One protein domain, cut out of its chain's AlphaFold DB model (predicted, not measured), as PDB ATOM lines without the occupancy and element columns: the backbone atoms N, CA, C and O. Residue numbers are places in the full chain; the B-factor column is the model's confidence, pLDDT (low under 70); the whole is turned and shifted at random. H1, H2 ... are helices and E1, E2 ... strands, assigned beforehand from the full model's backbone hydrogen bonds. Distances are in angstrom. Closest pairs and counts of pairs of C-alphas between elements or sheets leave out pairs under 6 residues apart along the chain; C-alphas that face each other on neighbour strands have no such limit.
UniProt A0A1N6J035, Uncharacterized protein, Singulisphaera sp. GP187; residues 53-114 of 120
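AT A GLANCE: This is residues 53 to 114 of the 120 residues of an uncharacterized protein of Singulisphaera sp. GP187 (UniProt A0A1N6J035). A two-stranded hairpin, E1 and E2, sits between two helices: H1 runs beside it, with residues 57 to 65 near the strands, and H2 leads away as an arm whose residues 100 to 113 stick out from the rest, as does Glu 114. The printed part has 62 residues, with two named helices and two named strands in the order H1, E1, E2, H2; the sheet's order is E1 - E2, antiparallel. The class is mostly helix. The whole is loose, with a radius of gyration of the C-alphas of 14.0 A, and spans 45 by 34 by 19 A.

IN THESE COORDINATES: H1 is residues 56 to 70, 22.3 A from first to last C-alpha, beginning at C-alpha 56 (-13.891, -16.700, -17.274). E1 is residues 77 to 79, and E2 is residues 88 to 90. H2 is residues 96 to 113, 25.6 A long, ending at C-alpha 113 (-13.183, 20.824, -8.940).

HOW THE PARTS SIT: E1 and E2 form a hairpin, antiparallel at 150 degrees between their directions. N 79 and O 88 are within hydrogen-bond range at 2.8 A, as are N 77 and O 90 at 3.0 A. The closest C-alphas of H1 and E1 are those of Tyr 61 and Val 77, 6.5 A apart. Those of H1 and E2 are Tyr 61 and Cys 90, 7.2 A apart. H2 is apart from H1 and from E1. In H1 and H2 every O i to N i+4 pair is within hydrogen-bond range.

THE WHOLE: The two C-alphas farthest apart are those of Glu 53 and Glu 114, 46.5 A. Residues 100 to 114 stand free; the body without them spans 34 by 27 by 18 A. The printed part has no cut. The link from E2 to H2 is tight, and no link is long. The mean pLDDT of the printed part is 91.9, and residues 110 to 114 are under 70.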
ATOM      1  N   GLU A  53     -13.842 -21.446 -26.619       93.50
ATOM      2  CA  GLU A  53     -15.255 -21.752 -26.383       93.50
ATOM      3  C   GLU A  53     -15.812 -20.950 -25.199       93.50
ATOM      4  O   GLU A  53     -16.930 -20.449 -25.262       93.50
ATOM      5  N   LYS A  54     -15.017 -20.801 -24.131       94.12
ATOM      6  CA  LYS A  54     -15.380 -20.050 -22.926       94.12
ATOM      7  C   LYS A  54     -14.179 -19.288 -22.381       94.12
ATOM      8  O   LYS A  54     -13.045 -19.766 -22.440       94.12
ATOM      9  N   HIS A  55     -14.451 -18.126 -21.802       95.06
ATOM     10  CA  HIS A  55     -13.492 -17.335 -21.046       95.06
ATOM     11  C   HIS A  55     -14.121 -16.925 -19.713       95.06
ATOM     12  O   HIS A  55     -15.245 -16.431 -19.702       95.06
ATOM     13  N   ALA A  56     -13.390 -17.069 -18.604       95.00
ATOM     14  CA  ALA A  56     -13.891 -16.700 -17.274       95.00
ATOM     15  C   ALA A  56     -14.319 -15.222 -17.190       95.00
ATOM     16  O   ALA A  56     -15.297 -14.896 -16.524       95.00
ATOM     17  N   ILE A  57     -13.631 -14.344 -17.930       95.00
ATOM     18  CA  ILE A  57     -13.960 -12.919 -17.996       95.00
ATOM     19  C   ILE A  57     -15.355 -12.655 -18.583       95.00
ATOM     20  O   ILE A  57     -16.048 -11.765 -18.107       95.00
ATOM     21  N   PHE A  58     -15.798 -13.459 -19.558       96.25
ATOM     22  CA  PHE A  58     -17.143 -13.332 -20.124       96.25
ATOM     23  C   PHE A  58     -18.207 -13.733 -19.105       96.25
ATOM     24  O   PHE A  58     -19.208 -13.044 -18.989       96.25
ATOM     25  N   THR A  59     -17.964 -14.770 -18.296       95.88
ATOM     26  CA  THR A  59     -18.886 -15.150 -17.215       95.88
ATOM     27  C   THR A  59     -19.083 -14.014 -16.209       95.88
ATOM     28  O   THR A  59     -20.213 -13.738 -15.812       95.88
ATOM     29  N   LEU A  60     -17.992 -13.352 -15.802       96.69
ATOM     30  CA  LEU A  60     -18.054 -12.201 -14.896       96.69
ATOM     31  C   LEU A  60     -18.813 -11.034 -15.540       96.69
ATOM     32  O   LEU A  60     -19.730 -10.485 -14.936       96.69
ATOM     33  N   TYR A  61     -18.468 -10.702 -16.785       97.88
ATOM     34  CA  TYR A  61     -19.113  -9.628 -17.533       97.88
ATOM     35  C   TYR A  61     -20.617  -9.877 -17.731       97.88
ATOM     36  O   TYR A  61     -21.422  -8.991 -17.454       97.88
ATOM     37  N   ASP A  62     -21.028 -11.089 -18.110       97.62
ATOM     38  CA  ASP A  62     -22.435 -11.451 -18.330       97.62
ATOM     39  C   ASP A  62     -23.284 -11.327 -17.055       97.62
ATOM     40  O   ASP A  62     -24.462 -10.963 -17.121       97.62
ATOM     41  N   ALA A  63     -22.705 -11.613 -15.885       97.56
ATOM     42  CA  ALA A  63     -23.373 -11.383 -14.608       97.56
ATOM     43  C   ALA A  63     -23.608  -9.883 -14.373       97.56
ATOM     44  O   ALA A  63     -24.729  -9.480 -14.057       97.56
ATOM     45  N   THR A  64     -22.594  -9.048 -14.614       98.00
ATOM     46  CA  THR A  64     -22.702  -7.586 -14.513       98.00
ATOM     47  C   THR A  64     -23.700  -7.008 -15.516       98.00
ATOM     48  O   THR A  64     -24.484  -6.138 -15.152       98.00
ATOM     49  N   VAL A  65     -23.750  -7.523 -16.749       98.19
ATOM     50  CA  VAL A  65     -24.719  -7.105 -17.778       98.19
ATOM     51  C   VAL A  65     -26.158  -7.259 -17.292       98.19
ATOM     52  O   VAL A  65     -26.979  -6.377 -17.539       98.19
ATOM     53  N   LYS A  66     -26.486  -8.356 -16.598       97.81
ATOM     54  CA  LYS A  66     -27.844  -8.577 -16.073       97.81
ATOM     55  C   LYS A  66     -28.234  -7.512 -15.048       97.81
ATOM     56  O   LYS A  66     -29.343  -6.992 -15.124       97.81
ATOM     57  N   LEU A  67     -27.318  -7.179 -14.140       98.12
ATOM     58  CA  LEU A  67     -27.530  -6.155 -13.114       98.12
ATOM     59  C   LEU A  67     -27.636  -4.758 -13.739       98.12
ATOM     60  O   LEU A  67     -28.612  -4.053 -13.513       98.12
ATOM     61  N   ALA A  68     -26.691  -4.398 -14.611       97.81
ATOM     62  CA  ALA A  68     -26.670  -3.096 -15.274       97.81
ATOM     63  C   ALA A  68     -27.932  -2.859 -16.116       97.81
ATOM     64  O   ALA A  68     -28.523  -1.785 -16.050       97.81
ATOM     65  N   LYS A  69     -28.408  -3.879 -16.845       96.75
ATOM     66  CA  LYS A  69     -29.655  -3.790 -17.621       96.75
ATOM     67  C   LYS A  69     -30.887  -3.578 -16.748       96.75
ATOM     68  O   LYS A  69     -31.765  -2.824 -17.155       96.75
ATOM     69  N   ALA A  70     -30.956  -4.210 -15.576       97.81
ATOM     70  CA  ALA A  70     -32.058  -3.996 -14.637       97.81
ATOM     71  C   ALA A  70     -32.115  -2.542 -14.134       97.81
ATOM     72  O   ALA A  70     -33.195  -2.034 -13.851       97.81
ATOM     73  N   GLU A  71     -30.968  -1.863 -14.088       97.62
ATOM     74  CA  GLU A  71     -30.842  -0.457 -13.691       97.62
ATOM     75  C   GLU A  71     -30.799   0.527 -14.877       97.62
ATOM     76  O   GLU A  71     -30.640   1.727 -14.669       97.62
ATOM     77  N   GLY A  72     -30.904   0.049 -16.123       96.88
ATOM     78  CA  GLY A  72     -30.779   0.894 -17.317       96.88
ATOM     79  C   GLY A  72     -29.384   1.505 -17.524       96.88
ATOM     80  O   GLY A  72     -29.259   2.542 -18.171       96.88
ATOM     81  N   LYS A  73     -28.335   0.885 -16.973       97.44
ATOM     82  CA  LYS A  73     -26.941   1.355 -17.022       97.44
ATOM     83  C   LYS A  73     -26.096   0.586 -18.040       97.44
ATOM     84  O   LYS A  73     -26.417  -0.539 -18.429       97.44
ATOM     85  N   ILE A  74     -24.967   1.185 -18.424       97.19
ATOM     86  CA  ILE A  74     -23.951   0.545 -19.268       97.19
ATOM     87  C   ILE A  74     -23.088  -0.383 -18.397       97.19
ATOM     88  O   ILE A  74     -22.557   0.061 -17.378       97.19
ATOM     89  N   PRO A  75     -22.930  -1.666 -18.761       97.81
ATOM     90  CA  PRO A  75     -22.113  -2.606 -18.004       97.81
ATOM     91  C   PRO A  75     -20.614  -2.327 -18.162       97.81
ATOM     92  O   PRO A  75     -20.072  -2.356 -19.268       97.81
ATOM     93  N   LEU A  76     -19.928  -2.158 -17.034       97.50
ATOM     94  CA  LEU A  76     -18.478  -2.013 -16.950       97.50
ATOM     95  C   LEU A  76     -17.964  -2.814 -15.753       97.50
ATOM     96  O   LEU A  76     -18.482  -2.682 -14.647       97.50
ATOM     97  N   VAL A  77     -16.948  -3.648 -15.972       98.00
ATOM     98  CA  VAL A  77     -16.279  -4.388 -14.898       98.00
ATOM     99  C   VAL A  77     -14.867  -3.844 -14.726       98.00
ATOM    100  O   VAL A  77     -14.067  -3.894 -15.660       98.00
ATOM    101  N   CYS A  78     -14.545  -3.370 -13.525       97.00
ATOM    102  CA  CYS A  78     -13.193  -2.966 -13.146       97.00
ATOM    103  C   CYS A  78     -12.505  -4.112 -12.396       97.00
ATOM    104  O   CYS A  78     -13.052  -4.637 -11.427       97.00
ATOM    105  N   ILE A  79     -11.308  -4.508 -12.830       96.00
ATOM    106  CA  ILE A  79     -10.553  -5.625 -12.246       96.00
ATOM    107  C   ILE A  79      -9.203  -5.119 -11.761       96.00
ATOM    108  O   ILE A  79      -8.367  -4.710 -12.560       96.00
ATOM    109  N   ALA A  80      -8.977  -5.190 -10.455       96.56
ATOM    110  CA  ALA A  80      -7.689  -4.919  -9.829       96.56
ATOM    111  C   ALA A  80      -7.105  -6.216  -9.262       96.56
ATOM    112  O   ALA A  80      -7.839  -7.102  -8.825       96.56
ATOM    113  N   GLU A  81      -5.778  -6.317  -9.227       96.06
ATOM    114  CA  GLU A  81      -5.079  -7.430  -8.584       96.06
ATOM    115  C   GLU A  81      -4.196  -6.912  -7.452       96.06
ATOM    116  O   GLU A  81      -3.507  -5.898  -7.588       96.06
ATOM    117  N   LYS A  82      -4.180  -7.637  -6.329       96.25
ATOM    118  CA  LYS A  82      -3.345  -7.292  -5.177       96.25
ATOM    119  C   LYS A  82      -1.874  -7.213  -5.593       96.25
ATOM    120  O   LYS A  82      -1.341  -8.144  -6.191       96.25
ATOM    121  N   GLY A  83      -1.218  -6.111  -5.234       96.19
ATOM    122  CA  GLY A  83       0.188  -5.867  -5.566       96.19
ATOM    123  C   GLY A  83       0.425  -5.351  -6.989       96.19
ATOM    124  O   GLY A  83       1.576  -5.130  -7.353       96.19
ATOM    125  N   LYS A  84      -0.628  -5.119  -7.786       95.12
ATOM    126  CA  LYS A  84      -0.535  -4.420  -9.072       95.12
ATOM    127  C   LYS A  84      -1.078  -3.000  -8.950       95.12
ATOM    128  O   LYS A  84      -2.012  -2.739  -8.199       95.12
ATOM    129  N   LYS A  85      -0.471  -2.073  -9.691       94.56
ATOM    130  CA  LYS A  85      -0.920  -0.680  -9.744       94.56
ATOM    131  C   LYS A  85      -2.168  -0.570 -10.623       94.56
ATOM    132  O   LYS A  85      -2.148  -1.020 -11.767       94.56
ATOM    133  N   GLY A  86      -3.199   0.097 -10.106       95.25
ATOM    134  CA  GLY A  86      -4.415   0.426 -10.849       95.25
ATOM    135  C   GLY A  86      -5.338  -0.770 -11.085       95.25
ATOM    136  O   GLY A  86      -5.354  -1.733 -10.319       95.25
ATOM    137  N   PHE A  87      -6.132  -0.682 -12.149       96.62
ATOM    138  CA  PHE A  87      -7.127  -1.678 -12.528       96.62
ATOM    139  C   PHE A  87      -7.288  -1.736 -14.051       96.62
ATOM    140  O   PHE A  87      -6.885  -0.828 -14.778       96.62
ATOM    141  N   LEU A  88      -7.880  -2.822 -14.533       96.62
ATOM    142  CA  LEU A  88      -8.252  -3.036 -15.925       96.62
ATOM    143  C   LEU A  88      -9.753  -2.852 -16.101       96.62
ATOM    144  O   LEU A  88     -10.535  -3.196 -15.216       96.62
ATOM    145  N   LEU A  89     -10.150  -2.371 -17.276       96.69
ATOM    146  CA  LEU A  89     -11.546  -2.296 -17.680       96.69
ATOM    147  C   LEU A  89     -11.902  -3.483 -18.575       96.69
ATOM    148  O   LEU A  89     -11.232  -3.749 -19.574       96.69
ATOM    149  N   CYS A  90     -12.988  -4.172 -18.237       96.88
ATOM    150  CA  CYS A  90     -13.652  -5.132 -19.102       96.88
ATOM    151  C   CYS A  90     -15.027  -4.588 -19.498       96.88
ATOM    152  O   CYS A  90     -15.888  -4.329 -18.655       96.88
ATOM    153  N   LEU A  91     -15.201  -4.401 -20.804       97.06
ATOM    154  CA  LEU A  91     -16.380  -3.816 -21.432       97.06
ATOM    155  C   LEU A  91     -16.626  -4.465 -22.792       97.06
ATOM    156  O   LEU A  91     -15.712  -5.052 -23.384       97.06
ATOM    157  N   HIS A  92     -17.842  -4.324 -23.315       96.81
ATOM    158  CA  HIS A  92     -18.127  -4.694 -24.693       96.81
ATOM    159  C   HIS A  92     -17.658  -3.590 -25.644       96.81
ATOM    160  O   HIS A  92     -17.854  -2.405 -25.396       96.81
ATOM    161  N   VAL A  93     -17.042  -3.974 -26.764       95.94
ATOM    162  CA  VAL A  93     -16.412  -3.030 -27.710       95.94
ATOM    163  C   VAL A  93     -17.388  -2.016 -28.324       95.94
ATOM    164  O   VAL A  93     -16.963  -0.961 -28.802       95.94
ATOM    165  N   ASP A  94     -18.679  -2.336 -28.316       95.88
ATOM    166  CA  ASP A  94     -19.732  -1.447 -28.812       95.88
ATOM    167  C   ASP A  94     -20.039  -0.316 -27.816       95.88
ATOM    168  O   ASP A  94     -20.378   0.784 -28.241       95.88
ATOM    169  N   ASP A  95     -19.807  -0.533 -26.517       96.75
ATOM    170  CA  ASP A  95     -20.007   0.472 -25.464       96.75
ATOM    171  C   ASP A  95     -18.782   1.383 -25.275       96.75
ATOM    172  O   ASP A  95     -18.854   2.400 -24.585       96.75
ATOM    173  N   LEU A  96     -17.646   1.040 -25.900       95.44
ATOM    174  CA  LEU A  96     -16.364   1.730 -25.721       95.44
ATOM    175  C   LEU A  96     -16.464   3.241 -25.965       95.44
ATOM    176  O   LEU A  96     -15.894   4.019 -25.208       95.44
ATOM    177  N   ALA A  97     -17.174   3.661 -27.017       95.19
ATOM    178  CA  ALA A  97     -17.297   5.078 -27.357       95.19
ATOM    179  C   ALA A  97     -18.082   5.852 -26.290       95.19
ATOM    180  O   ALA A  97     -17.668   6.939 -25.891       95.19
ATOM    181  N   THR A  98     -19.178   5.271 -25.800       96.44
ATOM    182  CA  THR A  98     -20.024   5.883 -24.773       96.44
ATOM    183  C   THR A  98     -19.289   5.970 -23.441       96.44
ATOM    184  O   THR A  98     -19.266   7.029 -22.828       96.44
ATOM    185  N   ILE A  99     -18.611   4.894 -23.032       96.00
ATOM    186  CA  ILE A  99     -17.803   4.881 -21.805       96.00
ATOM    187  C   ILE A  99     -16.681   5.919 -21.889       96.00
ATOM    188  O   ILE A  99     -16.480   6.682 -20.951       96.00
ATOM    189  N   ASN A 100     -15.977   5.996 -23.022       95.38
ATOM    190  CA  ASN A 100     -14.926   6.993 -23.213       95.38
ATOM    191  C   ASN A 100     -15.466   8.428 -23.119       95.38
ATOM    192  O   ASN A 100     -14.795   9.294 -22.570       95.38
ATOM    193  N   ALA A 101     -16.670   8.686 -23.635       94.94
ATOM    194  CA  ALA A 101     -17.299   9.998 -23.522       94.94
ATOM    195  C   ALA A 101     -17.602  10.372 -22.061       94.94
ATOM    196  O   ALA A 101     -17.361  11.511 -21.677       94.94
ATOM    197  N   GLU A 102     -18.079   9.430 -21.241       93.88
ATOM    198  CA  GLU A 102     -18.314   9.673 -19.807       93.88
ATOM    199  C   GLU A 102     -17.010   9.904 -19.023       93.88
ATOM    200  O   GLU A 102     -16.963  10.771 -18.151       93.88
ATOM    201  N   LEU A 103     -15.929   9.197 -19.369       91.25
ATOM    202  CA  LEU A 103     -14.613   9.414 -18.754       91.25
ATOM    203  C   LEU A 103     -14.059  10.812 -19.060       91.25
ATOM    204  O   LEU A 103     -13.668  11.523 -18.145       91.25
ATOM    205  N   VAL A 104     -14.108  11.246 -20.324       93.00
ATOM    206  CA  VAL A 104     -13.625  12.582 -20.724       93.00
ATOM    207  C   VAL A 104     -14.404  13.706 -20.030       93.00
ATOM    208  O   VAL A 104     -13.814  14.716 -19.643       93.00
ATOM    209  N   LYS A 105     -15.723  13.545 -19.855       88.94
ATOM    210  CA  LYS A 105     -16.533  14.501 -19.080       88.94
ATOM    211  C   LYS A 105     -16.059  14.569 -17.630       88.94
ATOM    212  O   LYS A 105     -15.846  15.664 -17.123       88.94
ATOM    213  N   SER A 106     -15.846  13.408 -17.012       80.00
ATOM    214  CA  SER A 106     -15.404  13.306 -15.618       80.00
ATOM    215  C   SER A 106     -14.039  13.965 -15.403       80.00
ATOM    216  O   SER A 106     -13.879  14.713 -14.446       80.00
ATOM    217  N   ASP A 107     -13.081  13.761 -16.313       77.75
ATOM    218  CA  ASP A 107     -11.758  14.398 -16.229       77.75
ATOM    219  C   ASP A 107     -11.873  15.933 -16.288       77.75
ATOM    220  O   ASP A 107     -11.238  16.646 -15.516       77.75
ATOM    221  N   THR A 108     -12.761  16.446 -17.146       74.25
ATOM    222  CA  THR A 108     -13.018  17.891 -17.262       74.25
ATOM    223  C   THR A 108     -13.664  18.460 -15.991       74.25
ATOM    224  O   THR A 108     -13.381  19.592 -15.601       74.25
ATOM    225  N   GLU A 109     -14.537  17.690 -15.338       70.38
ATOM    226  CA  GLU A 109     -15.191  18.083 -14.084       70.38
ATOM    227  C   GLU A 109     -14.234  18.022 -12.882       70.38
ATOM    228  O   GLU A 109     -14.302  18.893 -12.016       70.38
ATOM    229  N   ILE A 110     -13.312  17.051 -12.836       64.81
ATOM    230  CA  ILE A 110     -12.281  16.941 -11.789       64.81
ATOM    231  C   ILE A 110     -11.293  18.105 -11.884       64.81
ATOM    232  O   ILE A 110     -11.044  18.763 -10.876       64.81
ATOM    233  N   ASP A 111     -10.809  18.430 -13.087       62.31
ATOM    234  CA  ASP A 111      -9.932  19.590 -13.302       62.31
ATOM    235  C   ASP A 111     -10.628  20.908 -12.904       62.31
ATOM    236  O   ASP A 111      -9.989  21.855 -12.446       62.31
ATOM    237  N   ALA A 112     -11.959  20.973 -13.027       60.59
ATOM    238  CA  ALA A 112     -12.761  22.112 -12.585       60.59
ATOM    239  C   ALA A 112     -13.054  22.123 -11.068       60.59
ATOM    240  O   ALA A 112     -13.510  23.145 -10.549       60.59
ATOM    241  N   THR A 113     -12.822  21.013 -10.358       60.19
ATOM    242  CA  THR A 113     -13.183  20.824  -8.940       60.19
ATOM    243  C   THR A 113     -12.003  20.461  -8.036       60.19
ATOM    244  O   THR A 113     -12.253  20.074  -6.893       60.19
ATOM    245  N   GLU A 114     -10.745  20.615  -8.491       50.91
ATOM    246  CA  GLU A 114      -9.525  20.401  -7.686       50.91
ATOM    247  C   GLU A 114      -9.665  21.036  -6.285       50.91
ATOM    248  O   GLU A 114      -9.487  22.237  -6.092       50.91
TER     249      GLU A 114